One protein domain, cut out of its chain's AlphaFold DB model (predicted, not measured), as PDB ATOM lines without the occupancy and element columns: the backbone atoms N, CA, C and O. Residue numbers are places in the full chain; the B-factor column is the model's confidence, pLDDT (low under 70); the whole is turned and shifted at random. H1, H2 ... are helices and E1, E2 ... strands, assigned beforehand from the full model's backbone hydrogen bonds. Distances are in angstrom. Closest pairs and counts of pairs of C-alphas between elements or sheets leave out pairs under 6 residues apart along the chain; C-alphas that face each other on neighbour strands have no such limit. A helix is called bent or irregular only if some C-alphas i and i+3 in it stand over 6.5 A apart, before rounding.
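Overview. This is residues 46 to 239 of the 345 residues of the protein "Hypothetical protein" of Meloidogyne enterolobii (UniProt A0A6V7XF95). A stack of helices in three layers, the helical hairpin H3 and H4, then H6 to H9, then H10 and H11, has a strand hairpin, E1 and E2, at one end, whose tip, residues 71 to 76, sticks out. H2 crosses H4 on the strand hairpin's side, H1 packs on H4, and H5 makes a corner at its end. The 194 printed residues hold eleven named helices and two antiparallel strands, in the order H1, H2, E1, E2, H3 to H11, mostly helix. The whole is compact, with a radius of gyration of the C-alphas of 16.9 A and spans of 55 by 41 by 36 A.

Arrangement. E1, residues 66 to 70, and E2, residues 77 to 81, form an antiparallel hairpin; N 67 and O 80, 2.8 A apart, are within hydrogen-bond range. In the sentences that follow, the two residues named with a distance are those whose C-alphas are the closest of the two elements. H2, residues 58 to 65, comes to 5.9 A from E2 at Tyr 65 and Phe 81. The hub, H4, residues 116 to 135, touches H2 about perpendicular at 74 degrees, with Ile 61 and Leu 124 5.8 A apart. H1, residues 46 to 56, touches H4 at a steep tilt of 64 degrees, Val 51 and Ala 131 4.9 A apart. H3, residues 94 to 108, forms a helical hairpin with H4, a shallow tilt of 14 degrees, Ile 99 and Ile 122 5.9 A apart. H5, residues 137 to 142, touches H4 only at the corner, Phe 133 and Phe 140 5.5 A apart. H9, residues 167 to 186, touches H4 at a steep tilt of 42 degrees, Tyr 123 and Ile 169 5.6 A apart. H6, residues 146 to 154, touches H9, Val 146 and Ser 184 7.1 A apart. H7, residues 156 to 159, touches H3, Leu 103 and Ile 159 5.2 A apart. H8, residues 161 to 164, only just touches H4, with 3 pairs of C-alphas within 8 A, Ile 119 and Ile 163 5.8 A apart. H11, residues 223 to 234, touches H9 at a shallow tilt of 20 degrees, Gly 174 and Asn 224 6.2 A apart. H10, residues 204 to 218, touches H7, Leu 158 and Cys 214 6.2 A apart. H10 and H11 form a helical hairpin. Every O i to N i+4 pair is within hydrogen-bond range in H1, H4, H5, H6, H10 and H11, against 2 of 4 in H2, 8 of 11 in H3 and 14 of 16 in H9; H7 and H8 are too short for such a pair.

Along the chain. H4 is 28.2 A long, H9 26.9 A, H3 21.6 A and H10 21.1 A. H1 begins at C-alpha 46 (265.839, 159.574, 257.550), and H11 ends at C-alpha 234 (244.272, 163.091, 237.009). H3 is irregular: C-alphas 95 and 98 are 7.6 A apart. H9 has a kink of 29 degrees near residue 177.

Size, cuts and confidence. The C-alphas farthest apart, of Thr 73 and Gly 221, are 56.6 A apart. The printed part has no cut; the links E2 to H3 and H9 to H10 are long. The model's pLDDT is under 70 at residues 72 to 73, 75, 83 to 91 and 198 to 201.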
ATOM      1  N   ARG A  46     266.521 158.271 257.505       88.50
ATOM      2  CA  ARG A  46     265.839 159.574 257.550       88.50
ATOM      3  C   ARG A  46     264.450 159.539 258.208       88.50
ATOM      4  O   ARG A  46     264.122 160.417 258.995       88.50
ATOM      5  N   GLU A  47     263.651 158.508 257.957       88.50
ATOM      6  CA  GLU A  47     262.332 158.314 258.577       88.50
ATOM      7  C   GLU A  47     262.409 158.135 260.098       88.50
ATOM      8  O   GLU A  47     261.582 158.678 260.829       88.50
ATOM      9  N   GLN A  48     263.427 157.421 260.588       88.00
ATOM     10  CA  GLN A  48     263.669 157.262 262.024       88.00
ATOM     11  C   GLN A  48     264.094 158.592 262.654       88.00
ATOM     12  O   GLN A  48     263.642 158.915 263.752       88.00
ATOM     13  N   GLN A  49     264.877 159.401 261.930       90.38
ATOM     14  CA  GLN A  49     265.245 160.749 262.369       90.38
ATOM     15  C   GLN A  49     264.008 161.646 262.502       90.38
ATOM     16  O   GLN A  49     263.857 162.306 263.524       90.38
ATOM     17  N   ILE A  50     263.090 161.620 261.527       92.50
ATOM     18  CA  ILE A  50     261.828 162.382 261.574       92.50
ATOM     19  C   ILE A  50     260.990 161.974 262.791       92.50
ATOM     20  O   ILE A  50     260.508 162.828 263.536       92.50
ATOM     21  N   VAL A  51     260.844 160.668 263.036       91.44
ATOM     22  CA  VAL A  51     260.122 160.164 264.213       91.44
ATOM     23  C   VAL A  51     260.793 160.619 265.513       91.44
ATOM     24  O   VAL A  51     260.098 161.036 266.440       91.44
ATOM     25  N   ARG A  52     262.129 160.585 265.592       91.06
ATOM     26  CA  ARG A  52     262.874 161.072 266.760       91.06
ATOM     27  C   ARG A  52     262.667 162.572 266.979       91.06
ATOM     28  O   ARG A  52     262.292 162.953 268.082       91.06
ATOM     29  N   MET A  53     262.825 163.394 265.942       92.62
ATOM     30  CA  MET A  53     262.608 164.846 266.012       92.62
ATOM     31  C   MET A  53     261.188 165.180 266.486       92.62
ATOM     32  O   MET A  53     260.989 166.081 267.296       92.62
ATOM     33  N   CYS A  54     260.195 164.416 266.029       93.69
ATOM     34  CA  CYS A  54     258.820 164.551 266.497       93.69
ATOM     35  C   CYS A  54     258.678 164.246 268.000       93.69
ATOM     36  O   CYS A  54     258.000 164.980 268.716       93.69
ATOM     37  N   ARG A  55     259.345 163.198 268.507       90.81
ATOM     38  CA  ARG A  55     259.349 162.866 269.945       90.81
ATOM     39  C   ARG A  55     260.035 163.943 270.785       90.81
ATOM     40  O   ARG A  55     259.528 164.280 271.849       90.81
ATOM     41  N   GLU A  56     261.151 164.488 270.306       92.25
ATOM     42  CA  GLU A  56     261.895 165.561 270.983       92.25
ATOM     43  C   GLU A  56     261.058 166.840 271.126       92.25
ATOM     44  O   GLU A  56     261.154 167.526 272.141       92.25
ATOM     45  N   ARG A  57     260.191 167.125 270.149       94.19
ATOM     46  CA  ARG A  57     259.352 168.334 270.101       94.19
ATOM     47  C   ARG A  57     257.885 168.081 270.453       94.19
ATOM     48  O   ARG A  57     257.012 168.891 270.149       94.19
ATOM     49  N   LEU A  58     257.591 166.954 271.102       91.25
ATOM     50  CA  LEU A  58     256.217 166.508 271.332       91.25
ATOM     51  C   LEU A  58     255.402 167.478 272.201       91.25
ATOM     52  O   LEU A  58     254.207 167.627 271.971       91.25
ATOM     53  N   GLU A  59     256.020 168.147 273.177       89.31
ATOM     54  CA  GLU A  59     255.316 169.133 274.014       89.31
ATOM     55  C   GLU A  59     254.883 170.366 273.210       89.31
ATOM     56  O   GLU A  59     253.757 170.843 273.357       89.31
ATOM     57  N   GLU A  60     255.734 170.836 272.296       92.94
ATOM     58  CA  GLU A  60     255.397 171.930 271.381       92.94
ATOM     59  C   GLU A  60     254.269 171.502 270.438       92.94
ATOM     60  O   GLU A  60     253.278 172.212 270.280       92.94
ATOM     61  N   ILE A  61     254.353 170.284 269.894       93.25
ATOM     62  CA  ILE A  61     253.303 169.696 269.053       93.25
ATOM     63  C   ILE A  61     251.979 169.601 269.815       93.25
ATOM     64  O   ILE A  61     250.934 169.937 269.259       93.25
ATOM     65  N   ARG A  62     251.986 169.167 271.083       90.31
ATOM     66  CA  ARG A  62     250.768 169.090 271.907       90.31
ATOM     67  C   ARG A  62     250.093 170.447 272.022       90.31
ATOM     68  O   ARG A  62     248.875 170.501 271.885       90.31
ATOM     69  N   SER A  63     250.860 171.521 272.202       90.25
ATOM     70  CA  SER A  63     250.314 172.877 272.326       90.25
ATOM     71  C   SER A  63     249.549 173.357 271.083       90.25
ATOM     72  O   SER A  63     248.691 174.228 271.196       90.25
ATOM     73  N   LEU A  64     249.781 172.747 269.911       90.25
ATOM     74  CA  LEU A  64     249.032 173.058 268.688       90.25
ATOM     75  C   LEU A  64     247.589 172.534 268.707       90.25
ATOM     76  O   LEU A  64     246.727 173.080 268.019       90.25
ATOM     77  N   TYR A  65     247.327 171.456 269.453       88.00
ATOM     78  CA  TYR A  65     246.036 170.753 269.439       88.00
ATOM     79  C   TYR A  65     245.333 170.756 270.799       88.00
ATOM     80  O   TYR A  65     244.106 170.622 270.856       88.00
ATOM     81  N   LEU A  66     246.097 170.848 271.889       88.31
ATOM     82  CA  LEU A  66     245.645 170.582 273.246       88.31
ATOM     83  C   LEU A  66     245.784 171.815 274.138       88.31
ATOM     84  O   LEU A  66     246.782 172.527 274.103       88.31
ATOM     85  N   GLU A  67     244.803 171.990 275.013       84.88
ATOM     86  CA  GLU A  67     244.824 172.941 276.118       84.88
ATOM     87  C   GLU A  67     244.948 172.180 277.439       84.88
ATOM     88  O   GLU A  67     244.320 171.134 277.651       84.88
ATOM     89  N   GLN A  68     245.759 172.714 278.350       80.62
ATOM     90  CA  GLN A  68     245.868 172.188 279.700       80.62
ATOM     91  C   GLN A  68     244.823 172.864 280.585       80.62
ATOM     92  O   GLN A  68     244.871 174.073 280.802       80.62
ATOM     93  N   ILE A  69     243.892 172.077 281.121       79.75
ATOM     94  CA  ILE A  69     242.924 172.550 282.110       79.75
ATOM     95  C   ILE A  69     243.318 172.005 283.473       79.75
ATOM     96  O   ILE A  69     243.531 170.802 283.642       79.75
ATOM     97  N   GLU A  70     243.400 172.903 284.448       78.06
ATOM     98  CA  GLU A  70     243.525 172.545 285.853       78.06
ATOM     99  C   GLU A  70     242.127 172.445 286.464       78.06
ATOM    100  O   GLU A  70     241.345 173.397 286.434       78.06
ATOM    101  N   ASP A  71     241.790 171.268 286.980       73.44
ATOM    102  CA  ASP A  71     240.541 171.073 287.698       73.44
ATOM    103  C   ASP A  71     240.600 171.842 289.022       73.44
ATOM    104  O   ASP A  71     241.321 171.470 289.949       73.44
ATOM    105  N   THR A  72     239.796 172.901 289.117       66.56
ATOM    106  CA  THR A  72     239.697 173.789 290.283       66.56
ATOM    107  C   THR A  72     239.342 173.070 291.584       66.56
ATOM    108  O   THR A  72     239.566 173.620 292.658       66.56
ATOM    109  N   THR A  73     238.779 171.860 291.514       68.75
ATOM    110  CA  THR A  73     238.394 171.081 292.700       68.75
ATOM    111  C   THR A  73     239.407 170.015 293.101       68.75
ATOM    112  O   THR A  73     239.501 169.692 294.283       68.75
ATOM    113  N   THR A  74     240.186 169.475 292.159       71.69
ATOM    114  CA  THR A  74     241.138 168.381 292.435       71.69
ATOM    115  C   THR A  74     242.606 168.765 292.247       71.69
ATOM    116  O   THR A  74     243.484 167.968 292.582       71.69
ATOM    117  N   GLY A  75     242.892 169.952 291.700       69.81
ATOM    118  CA  GLY A  75     244.238 170.404 291.327       69.81
ATOM    119  C   GLY A  75     244.889 169.551 290.231       69.81
ATOM    120  O   GLY A  75     246.077 169.695 289.944       69.81
ATOM    121  N   ARG A  76     244.147 168.610 289.630       71.75
ATOM    122  CA  ARG A  76     244.670 167.730 288.585       71.75
ATOM    123  C   ARG A  76     244.686 168.470 287.260       71.75
ATOM    124  O   ARG A  76     243.678 169.023 286.831       71.75
ATOM    125  N   ARG A  77     245.834 168.414 286.589       70.94
ATOM    126  CA  ARG A  77     245.996 168.928 285.232       70.94
ATOM    127  C   ARG A  77     245.611 167.850 284.235       70.94
ATOM    128  O   ARG A  77     246.193 166.766 284.232       70.94
ATOM    129  N   THR A  78     244.638 168.153 283.390       73.94
ATOM    130  CA  THR A  78     244.202 167.277 282.303       73.94
ATOM    131  C   THR A  78     244.352 167.993 280.976       73.94
ATOM    132  O   THR A  78     243.990 169.162 280.854       73.94
ATOM    133  N   TRP A  79     244.864 167.277 279.982       76.12
ATOM    134  CA  TRP A  79     244.873 167.744 278.605       76.12
ATOM    135  C   TRP A  79     243.516 167.489 277.973       76.12
ATOM    136  O   TRP A  79     242.990 166.376 278.051       76.12
ATOM    137  N   ILE A  80     242.966 168.511 277.332       80.19
ATOM    138  CA  ILE A  80     241.798 168.379 276.471       80.19
ATOM    139  C   ILE A  80     242.111 168.974 275.106       80.19
ATOM    140  O   ILE A  80     243.020 169.789 274.975       80.19
ATOM    141  N   PHE A  81     241.358 168.584 274.084       78.38
ATOM    142  CA  PHE A  81     241.436 169.288 272.812       78.38
ATOM    143  C   PHE A  81     240.973 170.726 272.987       78.38
ATOM    144  O   PHE A  81     239.950 170.989 273.625       78.38
ATOM    145  N   ALA A  82     241.756 171.639 272.427       74.00
ATOM    146  CA  ALA A  82     241.503 173.057 272.532       74.00
ATOM    147  C   ALA A  82     240.134 173.393 271.911       74.00
ATOM    148  O   ALA A  82     239.858 173.094 270.737       74.00
ATOM    149  N   LYS A  83     239.226 173.946 272.724       66.69
ATOM    150  CA  LYS A  83     237.819 174.124 272.329       66.69
ATOM    151  C   LYS A  83     237.709 175.176 271.230       66.69
ATOM    152  O   LYS A  83     238.239 176.271 271.350       66.69
ATOM    153  N   GLY A  84     237.006 174.844 270.146       61.19
ATOM    154  CA  GLY A  84     236.922 175.712 268.964       61.19
ATOM    155  C   GLY A  84     238.209 175.755 268.130       61.19
ATOM    156  O   GLY A  84     238.266 176.472 267.133       61.19
ATOM    157  N   ILE A  85     239.238 174.984 268.506       60.19
ATOM    158  CA  ILE A  85     240.475 174.837 267.736       60.19
ATOM    159  C   ILE A  85     240.446 173.551 266.923       60.19
ATOM    160  O   ILE A  85     240.689 173.618 265.725       60.19
ATOM    161  N   VAL A  86     240.112 172.415 267.533       60.22
ATOM    162  CA  VAL A  86     240.096 171.106 266.869       60.22
ATOM    163  C   VAL A  86     238.775 170.413 267.179       60.22
ATOM    164  O   VAL A  86     238.590 169.892 268.274       60.22
ATOM    165  N   ASP A  87     237.855 170.379 266.214       66.62
ATOM    166  CA  ASP A  87     236.725 169.447 266.276       66.62
ATOM    167  C   ASP A  87     237.083 168.193 265.481       66.62
ATOM    168  O   ASP A  87     237.017 168.181 264.253       66.62
ATOM    169  N   ILE A  88     237.502 167.148 266.189       64.81
ATOM    170  CA  ILE A  88     237.979 165.886 265.604       64.81
ATOM    171  C   ILE A  88     236.843 165.084 264.961       64.81
ATOM    172  O   ILE A  88     237.084 164.178 264.167       64.81
ATOM    173  N   PHE A  89     235.598 165.387 265.324       62.06
ATOM    174  CA  PHE A  89     234.426 164.661 264.847       62.06
ATOM    175  C   PHE A  89     233.792 165.328 263.639       62.06
ATOM    176  O   PHE A  89     233.154 164.642 262.846       62.06
ATOM    177  N   VAL A  90     233.994 166.635 263.491       64.06
ATOM    178  CA  VAL A  90     233.564 167.395 262.314       64.06
ATOM    179  C   VAL A  90     234.677 167.481 261.268       64.06
ATOM    180  O   VAL A  90     234.399 167.432 260.072       64.06
ATOM    181  N   ASN A  91     235.944 167.560 261.680       68.44
ATOM    182  CA  ASN A  91     237.076 167.629 260.759       68.44
ATOM    183  C   ASN A  91     237.757 166.269 260.597       68.44
ATOM    184  O   ASN A  91     238.649 165.894 261.356       68.44
ATOM    185  N   GLU A  92     237.434 165.589 259.503       74.31
ATOM    186  CA  GLU A  92     238.038 164.312 259.100       74.31
ATOM    187  C   GLU A  92     239.526 164.417 258.691       74.31
ATOM    188  O   GLU A  92     240.108 163.456 258.205       74.31
ATOM    189  N   ALA A  93     240.155 165.582 258.855       84.06
ATOM    190  CA  ALA A  93     241.587 165.815 258.674       84.06
ATOM    191  C   ALA A  93     242.146 166.673 259.822       84.06
ATOM    192  O   ALA A  93     242.955 167.574 259.606       84.06
ATOM    193  N   TRP A  94     241.680 166.410 261.049       85.81
ATOM    194  CA  TRP A  94     241.968 167.220 262.236       85.81
ATOM    195  C   TRP A  94     243.461 167.464 262.493       85.81
ATOM    196  O   TRP A  94     243.842 168.527 262.978       85.81
ATOM    197  N   ILE A  95     244.299 166.496 262.114       90.38
ATOM    198  CA  ILE A  95     245.761 166.537 262.240       90.38
ATOM    199  C   ILE A  95     246.342 167.743 261.479       90.38
ATOM    200  O   ILE A  95     247.345 168.301 261.894       90.38
ATOM    201  N   LEU A  96     245.689 168.187 260.401       93.25
ATOM    202  CA  LEU A  96     246.129 169.311 259.571       93.25
ATOM    203  C   LEU A  96     245.375 170.621 259.847       93.25
ATOM    204  O   LEU A  96     245.603 171.611 259.159       93.25
ATOM    205  N   ILE A  97     244.496 170.679 260.855       90.00
ATOM    206  CA  ILE A  97     243.789 171.926 261.205       90.00
ATOM    207  C   ILE A  97     244.729 173.107 261.501       90.00
ATOM    208  O   ILE A  97     244.371 174.226 261.118       90.00
ATOM    209  N   PRO A  98     245.909 172.929 262.134       93.31
ATOM    210  CA  PRO A  98     246.833 174.043 262.325       93.31
ATOM    211  C   PRO A  98     247.189 174.766 261.018       93.31
ATOM    212  O   PRO A  98     247.323 175.984 261.031       93.31
ATOM    213  N   ILE A  99     247.231 174.057 259.881       95.00
ATOM    214  CA  ILE A  99     247.483 174.653 258.561       95.00
ATOM    215  C   ILE A  99     246.391 175.655 258.192       95.00
ATOM    216  O   ILE A  99     246.693 176.800 257.859       95.00
ATOM    217  N   ARG A 100     245.119 175.265 258.334       91.44
ATOM    218  CA  ARG A 100     243.988 176.170 258.083       91.44
ATOM    219  C   ARG A 100     244.034 177.393 258.989       91.44
ATOM    220  O   ARG A 100     243.800 178.502 258.534       91.44
ATOM    221  N   LYS A 101     244.347 177.202 260.269       90.06
ATOM    222  CA  LYS A 101     244.420 178.309 261.232       90.06
ATOM    223  C   LYS A 101     245.499 179.315 260.871       90.06
ATOM    224  O   LYS A 101     245.253 180.511 260.971       90.06
ATOM    225  N   VAL A 102     246.665 178.831 260.453       94.00
ATOM    226  CA  VAL A 102     247.734 179.696 259.951       94.00
ATOM    227  C   VAL A 102     247.267 180.429 258.697       94.00
ATOM    228  O   VAL A 102     247.415 181.644 258.636       94.00
ATOM    229  N   LEU A 103     246.636 179.737 257.743       92.81
ATOM    230  CA  LEU A 103     246.083 180.365 256.540       92.81
ATOM    231  C   LEU A 103     245.079 181.479 256.877       92.81
ATOM    232  O   LEU A 103     245.195 182.593 256.370       92.81
ATOM    233  N   ASP A 104     244.127 181.206 257.767       91.44
ATOM    234  CA  ASP A 104     243.127 182.185 258.193       91.44
ATOM    235  C   ASP A 104     243.782 183.368 258.926       91.44
ATOM    236  O   ASP A 104     243.424 184.521 258.683       91.44
ATOM    237  N   ALA A 105     244.774 183.108 259.783       91.94
ATOM    238  CA  ALA A 105     245.499 184.147 260.506       91.94
ATOM    239  C   ALA A 105     246.328 185.035 259.566       91.94
ATOM    240  O   ALA A 105     246.306 186.254 259.718       91.94
ATOM    241  N   VAL A 106     247.026 184.454 258.588       92.56
ATOM    242  CA  VAL A 106     247.797 185.202 257.581       92.56
ATOM    243  C   VAL A 106     246.867 186.067 256.728       92.56
ATOM    244  O   VAL A 106     247.146 187.247 256.543       92.56
ATOM    245  N   ASN A 107     245.714 185.537 256.309       89.44
ATOM    246  CA  ASN A 107     244.726 186.287 255.524       89.44
ATOM    247  C   ASN A 107     244.068 187.444 256.297       89.44
ATOM    248  O   ASN A 107     243.605 188.405 255.687       89.44
ATOM    249  N   GLN A 108     243.996 187.358 257.628       89.88
ATOM    250  CA  GLN A 108     243.422 188.407 258.481       89.88
ATOM    251  C   GLN A 108     244.430 189.498 258.869       89.88
ATOM    252  O   GLN A 108     244.025 190.577 259.309       89.88
ATOM    253  N   ARG A 109     245.737 189.240 258.749       88.50
ATOM    254  CA  ARG A 109     246.778 190.222 259.076       88.50
ATOM    255  C   ARG A 109     246.906 191.266 257.970       88.50
ATOM    256  O   ARG A 109     246.663 191.009 256.798       88.50
ATOM    257  N   SER A 110     247.366 192.460 258.346       73.25
ATOM    258  CA  SER A 110     247.682 193.526 257.386       73.25
ATOM    259  C   SER A 110     248.864 193.179 256.474       73.25
ATOM    260  O   SER A 110     248.969 193.722 255.380       73.25
ATOM    261  N   SER A 111     249.760 192.302 256.940       77.69
ATOM    262  CA  SER A 111     250.837 191.716 256.144       77.69
ATOM    263  C   SER A 111     250.416 190.320 255.713       77.69
ATOM    264  O   SER A 111     250.180 189.470 256.569       77.69
ATOM    265  N   THR A 112     250.362 190.079 254.406       78.38
ATOM    266  CA  THR A 112     250.041 188.764 253.828       78.38
ATOM    267  C   THR A 112     251.239 187.813 253.819       78.38
ATOM    268  O   THR A 112     251.148 186.720 253.276       78.38
ATOM    269  N   THR A 113     252.379 188.224 254.377       87.75
ATOM    270  CA  THR A 113     253.576 187.389 254.486       87.75
ATOM    271  C   THR A 113     253.560 186.552 255.771       87.75
ATOM    272  O   THR A 113     253.317 187.100 256.855       87.75
ATOM    273  N   PRO A 114     253.852 185.242 255.685       91.38
ATOM    274  CA  PRO A 114     253.991 184.381 256.854       91.38
ATOM    275  C   PRO A 114     255.158 184.807 257.753       91.38
ATOM    276  O   PRO A 114     256.222 185.217 257.289       91.38
ATOM    277  N   THR A 115     254.959 184.689 259.060       94.69
ATOM    278  CA  THR A 115     255.963 184.945 260.100       94.69
ATOM    279  C   THR A 115     256.748 183.675 260.440       94.69
ATOM    280  O   THR A 115     256.373 182.570 260.048       94.69
ATOM    281  N   SER A 116     257.825 183.815 261.221       94.94
ATOM    282  CA  SER A 116     258.584 182.658 261.722       94.94
ATOM    283  C   SER A 116     257.719 181.706 262.551       94.94
ATOM    284  O   SER A 116     257.892 180.496 262.446       94.94
ATOM    285  N   ASP A 117     256.775 182.236 263.332       95.31
ATOM    286  CA  ASP A 117     255.871 181.421 264.149       95.31
ATOM    287  C   ASP A 117     254.906 180.614 263.270       95.31
ATOM    288  O   ASP A 117     254.625 179.454 263.559       95.31
ATOM    289  N   ASP A 118     254.441 181.186 262.153       96.44
ATOM    290  CA  ASP A 118     253.592 180.464 261.197       96.44
ATOM    291  C   ASP A 118     254.348 179.305 260.545       96.44
ATOM    292  O   ASP A 118     253.826 178.193 260.471       96.44
ATOM    293  N   ILE A 119     255.592 179.550 260.109       97.31
ATOM    294  CA  ILE A 119     256.472 178.512 259.554       97.31
ATOM    295  C   ILE A 119     256.652 177.387 260.578       97.31
ATOM    296  O   ILE A 119     256.518 176.212 260.235       97.31
ATOM    297  N   GLU A 120     256.901 177.744 261.836       97.50
ATOM    298  CA  GLU A 120     257.120 176.793 262.919       97.50
ATOM    299  C   GLU A 120     255.875 175.941 263.209       97.50
ATOM    300  O   GLU A 120     255.962 174.715 263.307       97.50
ATOM    301  N   ILE A 121     254.690 176.559 263.258       97.06
ATOM    302  CA  ILE A 121     253.415 175.849 263.440       97.06
ATOM    303  C   ILE A 121     253.182 174.846 262.304       97.06
ATOM    304  O   ILE A 121     252.810 173.697 262.565       97.06
ATOM    305  N   ILE A 122     253.406 175.252 261.048       98.00
ATOM    306  CA  ILE A 122     253.244 174.361 259.890       98.00
ATOM    307  C   ILE A 122     254.249 173.212 259.948       98.00
ATOM    308  O   ILE A 122     253.872 172.055 259.741       98.00
ATOM    309  N   TYR A 123     255.507 173.512 260.267       98.06
ATOM    310  CA  TYR A 123     256.553 172.509 260.404       98.06
ATOM    311  C   TYR A 123     256.197 171.463 261.467       98.06
ATOM    312  O   TYR A 123     256.170 170.270 261.164       98.06
ATOM    313  N   LEU A 124     255.844 171.888 262.682       98.00
ATOM    314  CA  LEU A 124     255.447 170.996 263.774       98.00
ATOM    315  C   LEU A 124     254.188 170.178 263.441       98.00
ATOM    316  O   LEU A 124     254.112 168.988 263.761       98.00
ATOM    317  N   CYS A 125     253.212 170.786 262.761       97.12
ATOM    318  CA  CYS A 125     252.007 170.100 262.299       97.12
ATOM    319  C   CYS A 125     252.335 168.973 261.306       97.12
ATOM    320  O   CYS A 125     251.890 167.832 261.481       97.12
ATOM    321  N   LEU A 126     253.152 169.257 260.291       98.12
ATOM    322  CA  LEU A 126     253.561 168.266 259.297       98.12
ATOM    323  C   LEU A 126     254.491 167.205 259.893       98.12
ATOM    324  O   LEU A 126     254.359 166.027 259.559       98.12
ATOM    325  N   LEU A 127     255.372 167.592 260.818       97.50
ATOM    326  CA  LEU A 127     256.265 166.683 261.533       97.50
ATOM    327  C   LEU A 127     255.457 165.641 262.313       97.50
ATOM    328  O   LEU A 127     255.689 164.439 262.167       97.50
ATOM    329  N   TRP A 128     254.454 166.090 263.071       96.06
ATOM    330  CA  TRP A 128     253.512 165.207 263.756       96.06
ATOM    331  C   TRP A 128     252.761 164.298 262.783       96.06
ATOM    332  O   TRP A 128     252.679 163.088 262.999       96.06
ATOM    333  N   THR A 129     252.252 164.866 261.689       96.00
ATOM    334  CA  THR A 129     251.486 164.139 260.669       96.00
ATOM    335  C   THR A 129     252.291 162.987 260.075       96.00
ATOM    336  O   THR A 129     251.823 161.846 260.052       96.00
ATOM    337  N   VAL A 130     253.514 163.271 259.617       96.56
ATOM    338  CA  VAL A 130     254.404 162.271 259.019       96.56
ATOM    339  C   VAL A 130     254.794 161.226 260.055       96.56
ATOM    340  O   VAL A 130     254.687 160.032 259.786       96.56
ATOM    341  N   ALA A 131     255.187 161.641 261.258       94.44
ATOM    342  CA  ALA A 131     255.617 160.714 262.295       94.44
ATOM    343  C   ALA A 131     254.484 159.768 262.745       94.44
ATOM    344  O   ALA A 131     254.705 158.565 262.900       94.44
ATOM    345  N   LEU A 132     253.254 160.277 262.878       92.56
ATOM    346  CA  LEU A 132     252.076 159.464 263.185       92.56
ATOM    347  C   LEU A 132     251.763 158.471 262.059       92.56
ATOM    348  O   LEU A 132     251.436 157.316 262.338       92.56
ATOM    349  N   PHE A 133     251.876 158.899 260.798       94.06
ATOM    350  CA  PHE A 133     251.694 158.019 259.646       94.06
ATOM    351  C   PHE A 133     252.741 156.895 259.606       94.06
ATOM    352  O   PHE A 133     252.378 155.748 259.347       94.06
ATOM    353  N   LEU A 134     254.010 157.203 259.891       91.75
ATOM    354  CA  LEU A 134     255.104 156.228 259.876       91.75
ATOM    355  C   LEU A 134     254.984 155.195 261.007       91.75
ATOM    356  O   LEU A 134     255.112 153.999 260.765       91.75
ATOM    357  N   GLU A 135     254.699 155.636 262.232       89.50
ATOM    358  CA  GLU A 135     254.655 154.753 263.408       89.50
ATOM    359  C   GLU A 135     253.312 154.030 263.575       89.50
ATOM    360  O   GLU A 135     253.261 152.897 264.056       89.50
ATOM    361  N   LYS A 136     252.197 154.675 263.210       88.88
ATOM    362  CA  LYS A 136     250.839 154.137 263.397       88.88
ATOM    363  C   LYS A 136     249.972 154.308 262.140       88.88
ATOM    364  O   LYS A 136     248.884 154.889 262.220       88.88
ATOM    365  N   PRO A 137     250.365 153.732 260.987       89.88
ATOM    366  CA  PRO A 137     249.685 153.942 259.705       89.88
ATOM    367  C   PRO A 137     248.208 153.533 259.713       89.88
ATOM    368  O   PRO A 137     247.375 154.202 259.102       89.88
ATOM    369  N   SER A 138     247.849 152.448 260.406       87.38
ATOM    370  CA  SER A 138     246.454 151.989 260.496       87.38
ATOM    371  C   SER A 138     245.573 152.976 261.257       87.38
ATOM    372  O   SER A 138     244.446 153.242 260.850       87.38
ATOM    373  N   LEU A 139     246.101 153.545 262.343       84.94
ATOM    374  CA  LEU A 139     245.395 154.542 263.140       84.94
ATOM    375  C   LEU A 139     245.261 155.854 262.372       84.94
ATOM    376  O   LEU A 139     244.176 156.418 262.317       84.94
ATOM    377  N   PHE A 140     246.341 156.290 261.722       89.12
ATOM    378  CA  PHE A 140     246.334 157.459 260.852       89.12
ATOM    379  C   PHE A 140     245.228 157.362 259.790       89.12
ATOM    380  O   PHE A 140     244.399 158.262 259.674       89.12
ATOM    381  N   LYS A 141     245.159 156.230 259.076       88.44
ATOM    382  CA  LYS A 141     244.137 155.967 258.048       88.44
ATOM    383  C   LYS A 141     242.719 155.904 258.618       88.44
ATOM    384  O   LYS A 141     241.785 156.311 257.941       88.44
ATOM    385  N   ALA A 142     242.546 155.413 259.844       84.25
ATOM    386  CA  ALA A 142     241.239 155.352 260.500       84.25
ATOM    387  C   ALA A 142     240.718 156.729 260.947       84.25
ATOM    388  O   ALA A 142     239.513 156.898 261.120       84.25
ATOM    389  N   LEU A 143     241.615 157.695 261.157       81.69
ATOM    390  CA  LEU A 143     241.291 159.041 261.638       81.69
ATOM    391  C   LEU A 143     241.251 160.096 260.526       81.69
ATOM    392  O   LEU A 143     240.978 161.256 260.822       81.69
ATOM    393  N   THR A 144     241.547 159.707 259.282       86.94
ATOM    394  CA  THR A 144     241.803 160.650 258.192       86.94
ATOM    395  C   THR A 144     241.003 160.306 256.939       86.94
ATOM    396  O   THR A 144     241.178 159.240 256.349       86.94
ATOM    397  N   SER A 145     240.182 161.246 256.478       89.25
ATOM    398  CA  SER A 145     239.558 161.225 255.154       89.25
ATOM    399  C   SER A 145     240.538 161.732 254.106       89.25
ATOM    400  O   SER A 145     241.109 162.813 254.241       89.25
ATOM    401  N   VAL A 146     240.742 160.956 253.040       91.62
ATOM    402  CA  VAL A 146     241.760 161.240 252.013       91.62
ATOM    403  C   VAL A 146     241.477 162.564 251.292       91.62
ATOM    404  O   VAL A 146     242.402 163.339 251.055       91.62
ATOM    405  N   ASN A 147     240.207 162.855 250.992       91.12
ATOM    406  CA  ASN A 147     239.797 164.103 250.345       91.12
ATOM    407  C   ASN A 147     240.064 165.316 251.238       91.12
ATOM    408  O   ASN A 147     240.731 166.259 250.813       91.12
ATOM    409  N   ALA A 148     239.566 165.270 252.480       89.62
ATOM    410  CA  ALA A 148     239.758 166.348 253.442       89.62
ATOM    411  C   ALA A 148     241.252 166.574 253.702       89.62
ATOM    412  O   ALA A 148     241.715 167.709 253.693       89.62
ATOM    413  N   PHE A 149     242.024 165.496 253.847       93.50
ATOM    414  CA  PHE A 149     243.466 165.568 254.050       93.50
ATOM    415  C   PHE A 149     244.188 166.219 252.875       93.50
ATOM    416  O   PHE A 149     245.013 167.101 253.081       93.50
ATOM    417  N   CYS A 150     243.872 165.814 251.644       94.75
ATOM    418  CA  CYS A 150     244.480 166.389 250.449       94.75
ATOM    419  C   CYS A 150     244.197 167.894 250.339       94.75
ATOM    420  O   CYS A 150     245.114 168.649 250.029       94.75
ATOM    421  N   VAL A 151     242.981 168.339 250.669       92.88
ATOM    422  CA  VAL A 151     242.643 169.769 250.723       92.88
ATOM    423  C   VAL A 151     243.413 170.494 251.821       92.88
ATOM    424  O   VAL A 151     244.050 171.502 251.535       92.88
ATOM    425  N   ARG A 152     243.412 169.975 253.056       93.06
ATOM    426  CA  ARG A 152     244.133 170.611 254.172       93.06
ATOM    427  C   ARG A 152     245.638 170.674 253.933       93.06
ATOM    428  O   ARG A 152     246.271 171.644 254.321       93.06
ATOM    429  N   LEU A 153     246.212 169.679 253.262       96.50
ATOM    430  CA  LEU A 153     247.611 169.726 252.851       96.50
ATOM    431  C   LEU A 153     247.834 170.770 251.748       96.50
ATOM    432  O   LEU A 153     248.808 171.511 251.795       96.50
ATOM    433  N   ALA A 154     246.928 170.857 250.770       95.94
ATOM    434  CA  ALA A 154     247.023 171.823 249.680       95.94
ATOM    435  C   ALA A 154     246.905 173.286 250.156       95.94
ATOM    436  O   ALA A 154     247.457 174.177 249.516       95.94
ATOM    437  N   GLU A 155     246.262 173.540 251.299       95.31
ATOM    438  CA  GLU A 155     246.212 174.866 251.933       95.31
ATOM    439  C   GLU A 155     247.600 175.427 252.263       95.31
ATOM    440  O   GLU A 155     247.761 176.643 252.254       95.31
ATOM    441  N   VAL A 156     248.619 174.578 252.458       95.81
ATOM    442  CA  VAL A 156     250.012 175.028 252.634       95.81
ATOM    443  C   VAL A 156     250.456 175.941 251.492       95.81
ATOM    444  O   VAL A 156     251.131 176.944 251.716       95.81
ATOM    445  N   PHE A 157     250.042 175.623 250.267       95.38
ATOM    446  CA  PHE A 157     250.413 176.385 249.080       95.38
ATOM    447  C   PHE A 157     249.623 177.686 248.913       95.38
ATOM    448  O   PHE A 157     250.019 178.533 248.116       95.38
ATOM    449  N   LEU A 158     248.531 177.856 249.663       94.31
ATOM    450  CA  LEU A 158     247.768 179.104 249.712       94.31
ATOM    451  C   LEU A 158     248.334 180.096 250.737       94.31
ATOM    452  O   LEU A 158     248.020 181.276 250.656       94.31
ATOM    453  N   ILE A 159     249.145 179.632 251.698       93.62
ATOM    454  CA  ILE A 159     249.700 180.488 252.758       93.62
ATOM    455  C   ILE A 159     250.801 181.402 252.209       93.62
ATOM    456  O   ILE A 159     250.819 182.589 252.514       93.62
ATOM    457  N   GLY A 160     251.726 180.853 251.418       90.31
ATOM    458  CA  GLY A 160     252.805 181.629 250.803       90.31
ATOM    459  C   GLY A 160     254.076 180.819 250.521       90.31
ATOM    460  O   GLY A 160     254.270 179.741 251.100       90.31
ATOM    461  N   PRO A 161     254.953 181.321 249.630       92.62
ATOM    462  CA  PRO A 161     256.199 180.654 249.250       92.62
ATOM    463  C   PRO A 161     257.160 180.445 250.418       92.62
ATOM    464  O   PRO A 161     257.876 179.450 250.440       92.62
ATOM    465  N   GLU A 162     257.132 181.304 251.434       94.00
ATOM    466  CA  GLU A 162     257.944 181.173 252.647       94.00
ATOM    467  C   GLU A 162     257.700 179.837 253.367       94.00
ATOM    468  O   GLU A 162     258.613 179.300 253.997       94.00
ATOM    469  N   ILE A 163     256.493 179.273 253.236       94.88
ATOM    470  CA  ILE A 163     256.147 177.975 253.813       94.88
ATOM    471  C   ILE A 163     256.658 176.829 252.935       94.88
ATOM    472  O   ILE A 163     257.438 175.997 253.393       94.88
ATOM    473  N   PHE A 164     256.228 176.749 251.671       92.06
ATOM    474  CA  PHE A 164     256.518 175.577 250.832       92.06
ATOM    475  C   PHE A 164     257.924 175.580 250.209       92.06
ATOM    476  O   PHE A 164     258.359 174.547 249.697       92.06
ATOM    477  N   CYS A 165     258.653 176.700 250.253       92.44
ATOM    478  CA  CYS A 165     260.079 176.745 249.925       92.44
ATOM    479  C   CYS A 165     260.978 176.379 251.115       92.44
ATOM    480  O   CYS A 165     262.172 176.170 250.912       92.44
ATOM    481  N   ASN A 166     260.445 176.273 252.339       96.00
ATOM    482  CA  ASN A 166     261.211 175.751 253.466       96.00
ATOM    483  C   ASN A 166     261.537 174.269 253.221       96.00
ATOM    484  O   ASN A 166     260.637 173.446 253.055       96.00
ATOM    485  N   GLU A 167     262.825 173.921 253.211       95.12
ATOM    486  CA  GLU A 167     263.298 172.582 252.835       95.12
ATOM    487  C   GLU A 167     262.706 171.472 253.711       95.12
ATOM    488  O   GLU A 167     262.303 170.430 253.196       95.12
ATOM    489  N   SER A 168     262.595 171.711 255.021       95.62
ATOM    490  CA  SER A 168     262.079 170.718 255.971       95.62
ATOM    491  C   SER A 168     260.577 170.499 255.791       95.62
ATOM    492  O   SER A 168     260.104 169.365 255.798       95.62
ATOM    493  N   ILE A 169     259.817 171.574 255.570       97.44
ATOM    494  CA  ILE A 169     258.385 171.492 255.250       97.44
ATOM    495  C   ILE A 169     258.182 170.774 253.913       97.44
ATOM    496  O   ILE A 169     257.376 169.848 253.821       97.44
ATOM    497  N   ASN A 170     258.941 171.161 252.888       94.81
ATOM    498  CA  ASN A 170     258.855 170.579 251.556       94.81
ATOM    499  C   ASN A 170     259.189 169.075 251.565       94.81
ATOM    500  O   ASN A 170     258.512 168.286 250.906       94.81
ATOM    501  N   GLU A 171     260.176 168.652 252.357       94.81
ATOM    502  CA  GLU A 171     260.490 167.235 252.565       94.81
ATOM    503  C   GLU A 171     259.309 166.473 253.191       94.81
ATOM    504  O   GLU A 171     258.904 165.425 252.679       94.81
ATOM    505  N   LEU A 172     258.712 167.005 254.263       97.44
ATOM    506  CA  LEU A 172     257.580 166.369 254.948       97.44
ATOM    507  C   LEU A 172     256.348 166.252 254.035       97.44
ATOM    508  O   LEU A 172     255.698 165.200 254.008       97.44
ATOM    509  N   ILE A 173     256.063 167.289 253.236       96.50
ATOM    510  CA  ILE A 173     255.017 167.258 252.201       96.50
ATOM    511  C   ILE A 173     255.324 166.167 251.174       96.50
ATOM    512  O   ILE A 173     254.435 165.385 250.832       96.50
ATOM    513  N   GLY A 174     256.572 166.074 250.710       93.44
ATOM    514  CA  GLY A 174     256.993 165.057 249.747       93.44
ATOM    515  C   GLY A 174     256.785 163.636 250.272       93.44
ATOM    516  O   GLY A 174     256.228 162.789 249.569       93.44
ATOM    517  N   ILE A 175     257.158 163.372 251.528       93.62
ATOM    518  CA  ILE A 175     256.982 162.058 252.164       93.62
ATOM    519  C   ILE A 175     255.502 161.683 252.242       93.62
ATOM    520  O   ILE A 175     255.122 160.590 251.809       93.62
ATOM    521  N   ILE A 176     254.656 162.568 252.776       94.94
ATOM    522  CA  ILE A 176     253.240 162.241 252.979       94.94
ATOM    523  C   ILE A 176     252.473 162.184 251.652       94.94
ATOM    524  O   ILE A 176     251.595 161.338 251.478       94.94
ATOM    525  N   THR A 177     252.853 163.004 250.670       93.94
ATOM    526  CA  THR A 177     252.264 162.959 249.327       93.94
ATOM    527  C   THR A 177     252.577 161.626 248.651       93.94
ATOM    528  O   THR A 177     251.663 160.933 248.200       93.94
ATOM    529  N   ASN A 178     253.845 161.205 248.659       90.31
ATOM    530  CA  ASN A 178     254.275 159.965 248.017       90.31
ATOM    531  C   ASN A 178     253.777 158.701 248.721       90.31
ATOM    532  O   ASN A 178     253.320 157.770 248.057       90.31
ATOM    533  N   LYS A 179     253.856 158.644 250.055       91.62
ATOM    534  CA  LYS A 179     253.522 157.423 250.802       91.62
ATOM    535  C   LYS A 179     252.048 157.300 251.169       91.62
ATOM    536  O   LYS A 179     251.568 156.184 251.337       91.62
ATOM    537  N   PHE A 180     251.325 158.407 251.328       93.50
ATOM    538  CA  PHE A 180     249.915 158.364 251.715       93.50
ATOM    539  C   PHE A 180     248.985 158.773 250.577       93.50
ATOM    540  O   PHE A 180     248.120 157.978 250.203       93.50
ATOM    541  N   LEU A 181     249.138 159.977 250.017       93.75
ATOM    542  CA  LEU A 181     248.179 160.488 249.032       93.75
ATOM    543  C   LEU A 181     248.212 159.703 247.724       93.75
ATOM    544  O   LEU A 181     247.163 159.242 247.283       93.75
ATOM    545  N   ILE A 182     249.391 159.493 247.137       91.06
ATOM    546  CA  ILE A 182     249.538 158.753 245.877       91.06
ATOM    547  C   ILE A 182     249.068 157.296 246.035       91.06
ATOM    548  O   ILE A 182     248.325 156.789 245.195       91.06
ATOM    549  N   GLU A 183     249.404 156.630 247.145       90.44
ATOM    550  CA  GLU A 183     248.909 155.272 247.422       90.44
ATOM    551  C   GLU A 183     247.386 155.218 247.603       90.44
ATOM    552  O   GLU A 183     246.728 154.280 247.143       90.44
ATOM    553  N   SER A 184     246.807 156.213 248.277       92.12
ATOM    554  CA  SER A 184     245.357 156.302 248.483       92.12
ATOM    555  C   SER A 184     244.623 156.623 247.179       92.12
ATOM    556  O   SER A 184     243.549 156.081 246.913       92.12
ATOM    557  N   ALA A 185     245.233 157.447 246.326       90.12
ATOM    558  CA  ALA A 185     244.767 157.744 244.980       90.12
ATOM    559  C   ALA A 185     244.712 156.479 244.115       90.12
ATOM    560  O   ALA A 185     243.692 156.207 243.483       90.12
ATOM    561  N   ASN A 186     245.767 155.658 244.161       87.38
ATOM    562  CA  ASN A 186     245.825 154.374 243.463       87.38
ATOM    563  C   ASN A 186     244.721 153.407 243.937       87.38
ATOM    564  O   ASN A 186     244.127 152.675 243.151       87.38
ATOM    565  N   LYS A 187     244.355 153.473 245.221       89.75
ATOM    566  CA  LYS A 187     243.206 152.747 245.795       89.75
ATOM    567  C   LYS A 187     241.852 153.395 245.493       89.75
ATOM    568  O   LYS A 187     240.850 153.019 246.100       89.75
ATOM    569  N   LYS A 188     241.799 154.358 244.567       89.75
ATOM    570  CA  LYS A 188     240.574 155.021 244.100       89.75
ATOM    571  C   LYS A 188     239.821 155.781 245.209       89.75
ATOM    572  O   LYS A 188     238.607 155.993 245.106       89.75
ATOM    573  N   MET A 189     240.541 156.195 246.261       89.94
ATOM    574  CA  MET A 189     239.971 156.860 247.442       89.94
ATOM    575  C   MET A 189     239.844 158.381 247.298       89.94
ATOM    576  O   MET A 189     239.052 158.973 248.022       89.94
ATOM    577  N   LEU A 190     240.581 159.008 246.374       89.75
ATOM    578  CA  LEU A 190     240.429 160.435 246.069       89.75
ATOM    579  C   LEU A 190     239.229 160.666 245.161       89.75
ATOM    580  O   LEU A 190     239.191 160.131 244.052       89.75
ATOM    581  N   LYS A 191     238.270 161.472 245.611       89.81
ATOM    582  CA  LYS A 191     237.025 161.741 244.885       89.81
ATOM    583  C   LYS A 191     236.570 163.187 245.078       89.81
ATOM    584  O   LYS A 191     235.777 163.438 245.970       89.81
ATOM    585  N   PHE A 192     237.059 164.112 244.259       88.19
ATOM    586  CA  PHE A 192     236.573 165.495 244.247       88.19
ATOM    587  C   PHE A 192     235.505 165.732 243.177       88.19
ATOM    588  O   PHE A 192     235.787 165.631 241.975       88.19
ATOM    589  N   GLN A 193     234.306 166.100 243.608       86.12
ATOM    590  CA  GLN A 193     233.279 166.703 242.769       86.12
ATOM    591  C   GLN A 193     233.366 168.227 242.847       86.12
ATOM    592  O   GLN A 193     233.865 168.795 243.813       86.12
ATOM    593  N   LEU A 194     232.893 168.906 241.803       80.88
ATOM    594  CA  LEU A 194     233.009 170.364 241.698       80.88
ATOM    595  C   LEU A 194     232.211 171.100 242.787       80.88
ATOM    596  O   LEU A 194     232.636 172.161 243.244       80.88
ATOM    597  N   GLU A 195     231.088 170.511 243.193       80.25
ATOM    598  CA  GLU A 195     230.126 171.039 244.168       80.25
ATOM    599  C   GLU A 195     230.322 170.446 245.573       80.25
ATOM    600  O   GLU A 195     229.542 170.745 246.472       80.25
ATOM    601  N   ASP A 196     231.345 169.603 245.777       78.25
ATOM    602  CA  ASP A 196     231.570 168.978 247.080       78.25
ATOM    603  C   ASP A 196     231.816 170.048 248.148       78.25
ATOM    604  O   ASP A 196     232.740 170.864 248.044       78.25
ATOM    605  N   THR A 197     231.018 169.982 249.212       71.38
ATOM    606  CA  THR A 197     231.281 170.684 250.465       71.38
ATOM    607  C   THR A 197     232.293 169.868 251.254       71.38
ATOM    608  O   THR A 197     232.023 168.726 251.638       71.38
ATOM    609  N   ILE A 198     233.457 170.441 251.523       68.44
ATOM    610  CA  ILE A 198     234.447 169.852 252.429       68.44
ATOM    611  C   ILE A 198     234.372 170.658 253.718       68.44
ATOM    612  O   ILE A 198     234.139 171.859 253.666       68.44
ATOM    613  N   ALA A 199     234.530 170.036 254.890       63.38
ATOM    614  CA  ALA A 199     234.478 170.770 256.155       63.38
ATOM    615  C   ALA A 199     235.426 171.987 256.102       63.38
ATOM    616  O   ALA A 199     236.634 171.806 255.963       63.38
ATOM    617  N   GLY A 200     234.877 173.206 256.178       61.59
ATOM    618  CA  GLY A 200     235.614 174.472 256.039       61.59
ATOM    619  C   GLY A 200     235.779 175.026 254.612       61.59
ATOM    620  O   GLY A 200     236.501 176.005 254.450       61.59
ATOM    621  N   LEU A 201     235.142 174.431 253.599       69.19
ATOM    622  CA  LEU A 201     235.042 174.927 252.223       69.19
ATOM    623  C   LEU A 201     233.596 174.815 251.721       69.19
ATOM    624  O   LEU A 201     233.036 173.718 251.675       69.19
ATOM    625  N   ASP A 202     233.031 175.933 251.265       71.12
ATOM    626  CA  ASP A 202     231.667 175.974 250.722       71.12
ATOM    627  C   ASP A 202     231.538 175.195 249.405       71.12
ATOM    628  O   ASP A 202     230.514 174.572 249.146       71.12
ATOM    629  N   ALA A 203     232.587 175.211 248.578       80.75
ATOM    630  CA  ALA A 203     232.676 174.418 247.359       80.75
ATOM    631  C   ALA A 203     234.140 174.129 247.004       80.75
ATOM    632  O   ALA A 203     235.029 174.958 247.218       80.75
ATOM    633  N   PHE A 204     234.387 172.967 246.400       88.38
ATOM    634  CA  PHE A 204     235.730 172.563 245.987       88.38
ATOM    635  C   PHE A 204     236.284 173.382 244.810       88.38
ATOM    636  O   PHE A 204     237.468 173.716 244.792       88.38
ATOM    637  N   MET A 205     235.456 173.718 243.813       89.31
ATOM    638  CA  MET A 205     235.952 174.385 242.600       89.31
ATOM    639  C   MET A 205     236.568 175.779 242.854       89.31
ATOM    640  O   MET A 205     237.646 176.030 242.315       89.31
ATOM    641  N   PRO A 206     235.973 176.675 243.672       90.56
ATOM    642  CA  PRO A 206     236.618 177.937 244.050       90.56
ATOM    643  C   PRO A 206     237.991 177.733 244.699       90.56
ATOM    644  O   PRO A 206     238.963 178.344 244.269       90.56
ATOM    645  N   PHE A 207     238.098 176.786 245.637       91.88
ATOM    646  CA  PHE A 207     239.375 176.428 246.259       91.88
ATOM    647  C   PHE A 207     240.413 175.978 245.225       91.88
ATOM    648  O   PHE A 207     241.561 176.413 245.255       91.88
ATOM    649  N   PHE A 208     240.017 175.125 244.278       93.75
ATOM    650  CA  PHE A 208     240.911 174.669 243.216       93.75
ATOM    651  C   PHE A 208     241.360 175.820 242.301       93.75
ATOM    652  O   PHE A 208     242.517 175.874 241.891       93.75
ATOM    653  N   VAL A 209     240.469 176.765 241.999       93.12
ATOM    654  CA  VAL A 209     240.788 177.967 241.215       93.12
ATOM    655  C   VAL A 209     241.793 178.865 241.937       93.12
ATOM    656  O   VAL A 209     242.731 179.347 241.293       93.12
ATOM    657  N   ASP A 210     241.631 179.054 243.245       93.44
ATOM    658  CA  ASP A 210     242.572 179.809 244.076       93.44
ATOM    659  C   ASP A 210     243.932 179.109 244.138       93.44
ATOM    660  O   ASP A 210     244.967 179.750 243.972       93.44
ATOM    661  N   LEU A 211     243.939 177.778 244.250       95.31
ATOM    662  CA  LEU A 211     245.156 176.971 244.212       95.31
ATOM    663  C   LEU A 211     245.933 177.166 242.901       95.31
ATOM    664  O   LEU A 211     247.148 177.361 242.926       95.31
ATOM    665  N   LEU A 212     245.243 177.168 241.755       96.12
ATOM    666  CA  LEU A 212     245.869 177.458 240.462       96.12
ATOM    667  C   LEU A 212     246.393 178.895 240.388       96.12
ATOM    668  O   LEU A 212     247.473 179.113 239.853       96.12
ATOM    669  N   LYS A 213     245.662 179.869 240.937       94.88
ATOM    670  CA  LYS A 213     246.099 181.270 240.969       94.88
ATOM    671  C   LYS A 213     247.375 181.441 241.803       94.88
ATOM    672  O   LYS A 213     248.350 181.995 241.306       94.88
ATOM    673  N   CYS A 214     247.411 180.897 243.020       93.31
ATOM    674  CA  CYS A 214     248.609 180.912 243.867       93.31
ATOM    675  C   CYS A 214     249.784 180.192 243.197       93.31
ATOM    676  O   CYS A 214     250.935 180.615 243.336       93.31
ATOM    677  N   PHE A 215     249.504 179.133 242.427       94.75
ATOM    678  CA  PHE A 215     250.536 178.466 241.648       94.75
ATOM    679  C   PHE A 215     251.172 179.412 240.623       94.75
ATOM    680  O   PHE A 215     252.396 179.492 240.549       94.75
ATOM    681  N   GLU A 216     250.357 180.150 239.869       93.00
ATOM    682  CA  GLU A 216     250.829 181.096 238.848       93.00
ATOM    683  C   GLU A 216     251.652 182.246 239.425       93.00
ATOM    684  O   GLU A 216     252.604 182.703 238.788       93.00
ATOM    685  N   GLU A 217     251.253 182.719 240.604       91.12
ATOM    686  CA  GLU A 217     251.835 183.891 241.249       91.12
ATOM    687  C   GLU A 217     253.152 183.565 241.966       91.12
ATOM    688  O   GLU A 217     254.111 184.327 241.841       91.12
ATOM    689  N   PHE A 218     253.225 182.436 242.688       88.94
ATOM    690  CA  PHE A 218     254.304 182.212 243.659       88.94
ATOM    691  C   PHE A 218     254.971 180.832 243.606       88.94
ATOM    692  O   PHE A 218     255.979 180.637 244.284       88.94
ATOM    693  N   SER A 219     254.467 179.859 242.830       88.00
ATOM    694  CA  SER A 219     254.979 178.475 242.918       88.00
ATOM    695  C   SER A 219     256.444 178.325 242.522       88.00
ATOM    696  O   SER A 219     257.101 177.396 242.990       88.00
ATOM    697  N   ASN A 220     256.928 179.162 241.596       87.69
ATOM    698  CA  ASN A 220     258.208 178.989 240.905       87.69
ATOM    699  C   ASN A 220     258.427 177.554 240.375       87.69
ATOM    700  O   ASN A 220     259.559 177.084 240.287       87.69
ATOM    701  N   GLY A 221     257.343 176.844 240.026       86.12
ATOM    702  CA  GLY A 221     257.404 175.457 239.566       86.12
ATOM    703  C   GLY A 221     257.710 174.426 240.660       86.12
ATOM    704  O   GLY A 221     258.228 173.362 240.334       86.12
ATOM    705  N   ASN A 222     257.407 174.715 241.936       91.44
ATOM    706  CA  ASN A 222     257.590 173.780 243.053       91.44
ATOM    707  C   ASN A 222     256.975 172.400 242.746       91.44
ATOM    708  O   ASN A 222     255.800 172.282 242.392       91.44
ATOM    709  N   GLU A 223     257.783 171.354 242.905       90.56
ATOM    710  CA  GLU A 223     257.452 169.988 242.499       90.56
ATOM    711  C   GLU A 223     256.265 169.410 243.282       90.56
ATOM    712  O   GLU A 223     255.312 168.924 242.674       90.56
ATOM    713  N   ASN A 224     256.262 169.538 244.612       92.06
ATOM    714  CA  ASN A 224     255.161 169.068 245.457       92.06
ATOM    715  C   ASN A 224     253.849 169.798 245.151       92.06
ATOM    716  O   ASN A 224     252.785 169.176 245.117       92.06
ATOM    717  N   PHE A 225     253.922 171.101 244.871       94.19
ATOM    718  CA  PHE A 225     252.763 171.890 244.473       94.19
ATOM    719  C   PHE A 225     252.198 171.384 243.132       94.19
ATOM    720  O   PHE A 225     250.997 171.122 243.011       94.19
ATOM    721  N   CYS A 226     253.067 171.139 242.143       92.94
ATOM    722  CA  CYS A 226     252.655 170.546 240.871       92.94
ATOM    723  C   CYS A 226     252.003 169.167 241.077       92.94
ATOM    724  O   CYS A 226     250.929 168.907 240.531       92.94
ATOM    725  N   LEU A 227     252.627 168.289 241.871       91.25
ATOM    726  CA  LEU A 227     252.135 166.933 242.133       91.25
ATOM    727  C   LEU A 227     250.741 166.941 242.756       91.25
ATOM    728  O   LEU A 227     249.880 166.188 242.309       91.25
ATOM    729  N   ILE A 228     250.492 167.808 243.740       94.19
ATOM    730  CA  ILE A 228     249.181 167.921 244.389       94.19
ATOM    731  C   ILE A 228     248.105 168.363 243.393       94.19
ATOM    732  O   ILE A 228     247.046 167.734 243.333       94.19
ATOM    733  N   ILE A 229     248.380 169.370 242.554       94.88
ATOM    734  CA  ILE A 229     247.439 169.807 241.510       94.88
ATOM    735  C   ILE A 229     247.136 168.654 240.543       94.88
ATOM    736  O   ILE A 229     245.976 168.370 240.244       94.88
ATOM    737  N   LEU A 230     248.163 167.950 240.065       92.88
ATOM    738  CA  LEU A 230     247.978 166.860 239.106       92.88
ATOM    739  C   LEU A 230     247.289 165.644 239.729       92.88
ATOM    740  O   LEU A 230     246.500 164.981 239.059       92.88
ATOM    741  N   LEU A 231     247.527 165.369 241.009       92.06
ATOM    742  CA  LEU A 231     246.851 164.325 241.774       92.06
ATOM    743  C   LEU A 231     245.349 164.621 241.915       92.06
ATOM    744  O   LEU A 231     244.534 163.724 241.685       92.06
ATOM    745  N   ILE A 232     244.981 165.878 242.190       92.94
ATOM    746  CA  ILE A 232     243.588 166.353 242.245       92.94
ATOM    747  C   ILE A 232     242.869 166.201 240.897       92.94
ATOM    748  O   ILE A 232     241.674 165.918 240.869       92.94
ATOM    749  N   ILE A 233     243.564 166.388 239.778       92.56
ATOM    750  CA  ILE A 233     242.942 166.338 238.447       92.56
ATOM    751  C   ILE A 233     242.909 164.902 237.927       92.56
ATOM    752  O   ILE A 233     241.850 164.347 237.630       92.56
ATOM    753  N   TYR A 234     244.086 164.293 237.806       89.94
ATOM    754  CA  TYR A 234     244.272 163.091 237.009       89.94
ATOM    755  C   TYR A 234     244.125 161.804 237.814       89.94
ATOM    756  O   TYR A 234     243.649 160.803 237.279       89.94
ATOM    757  N   LEU A 235     244.446 161.804 239.112       88.88
ATOM    758  CA  LEU A 235     244.218 160.634 239.969       88.88
ATOM    759  C   LEU A 235     242.874 160.658 240.709       88.88
ATOM    760  O   LEU A 235     242.501 159.655 241.313       88.88
ATOM    761  N   ASN A 236     242.076 161.711 240.542       89.62
ATOM    762  CA  ASN A 236     240.702 161.775 241.034       89.62
ATOM    763  C   ASN A 236     239.826 160.660 240.437       89.62
ATOM    764  O   ASN A 236     239.864 160.385 239.237       89.62
ATOM    765  N   ASN A 237     239.062 159.980 241.282       88.44
ATOM    766  CA  ASN A 237     238.165 158.878 240.934       88.44
ATOM    767  C   ASN A 237     236.689 159.325 240.869       88.44
ATOM    768  O   ASN A 237     235.769 158.511 240.941       88.44
ATOM    769  N   SER A 238     236.453 160.630 240.759       86.50
ATOM    770  CA  SER A 238     235.129 161.209 240.518       86.50
ATOM    771  C   SER A 238     234.661 161.007 239.074       86.50
ATOM    772  O   SER A 238     235.477 160.660 238.210       86.50
ATOM    773  N   PRO A 239     233.364 161.256 238.783       84.69
ATOM    774  CA  PRO A 239     232.833 161.181 237.426       84.69
ATOM    775  C   PRO A 239     233.704 161.925 236.405       84.69
ATOM    776  O   PRO A 239     234.224 163.010 236.686       84.69
TER     777      PRO A 239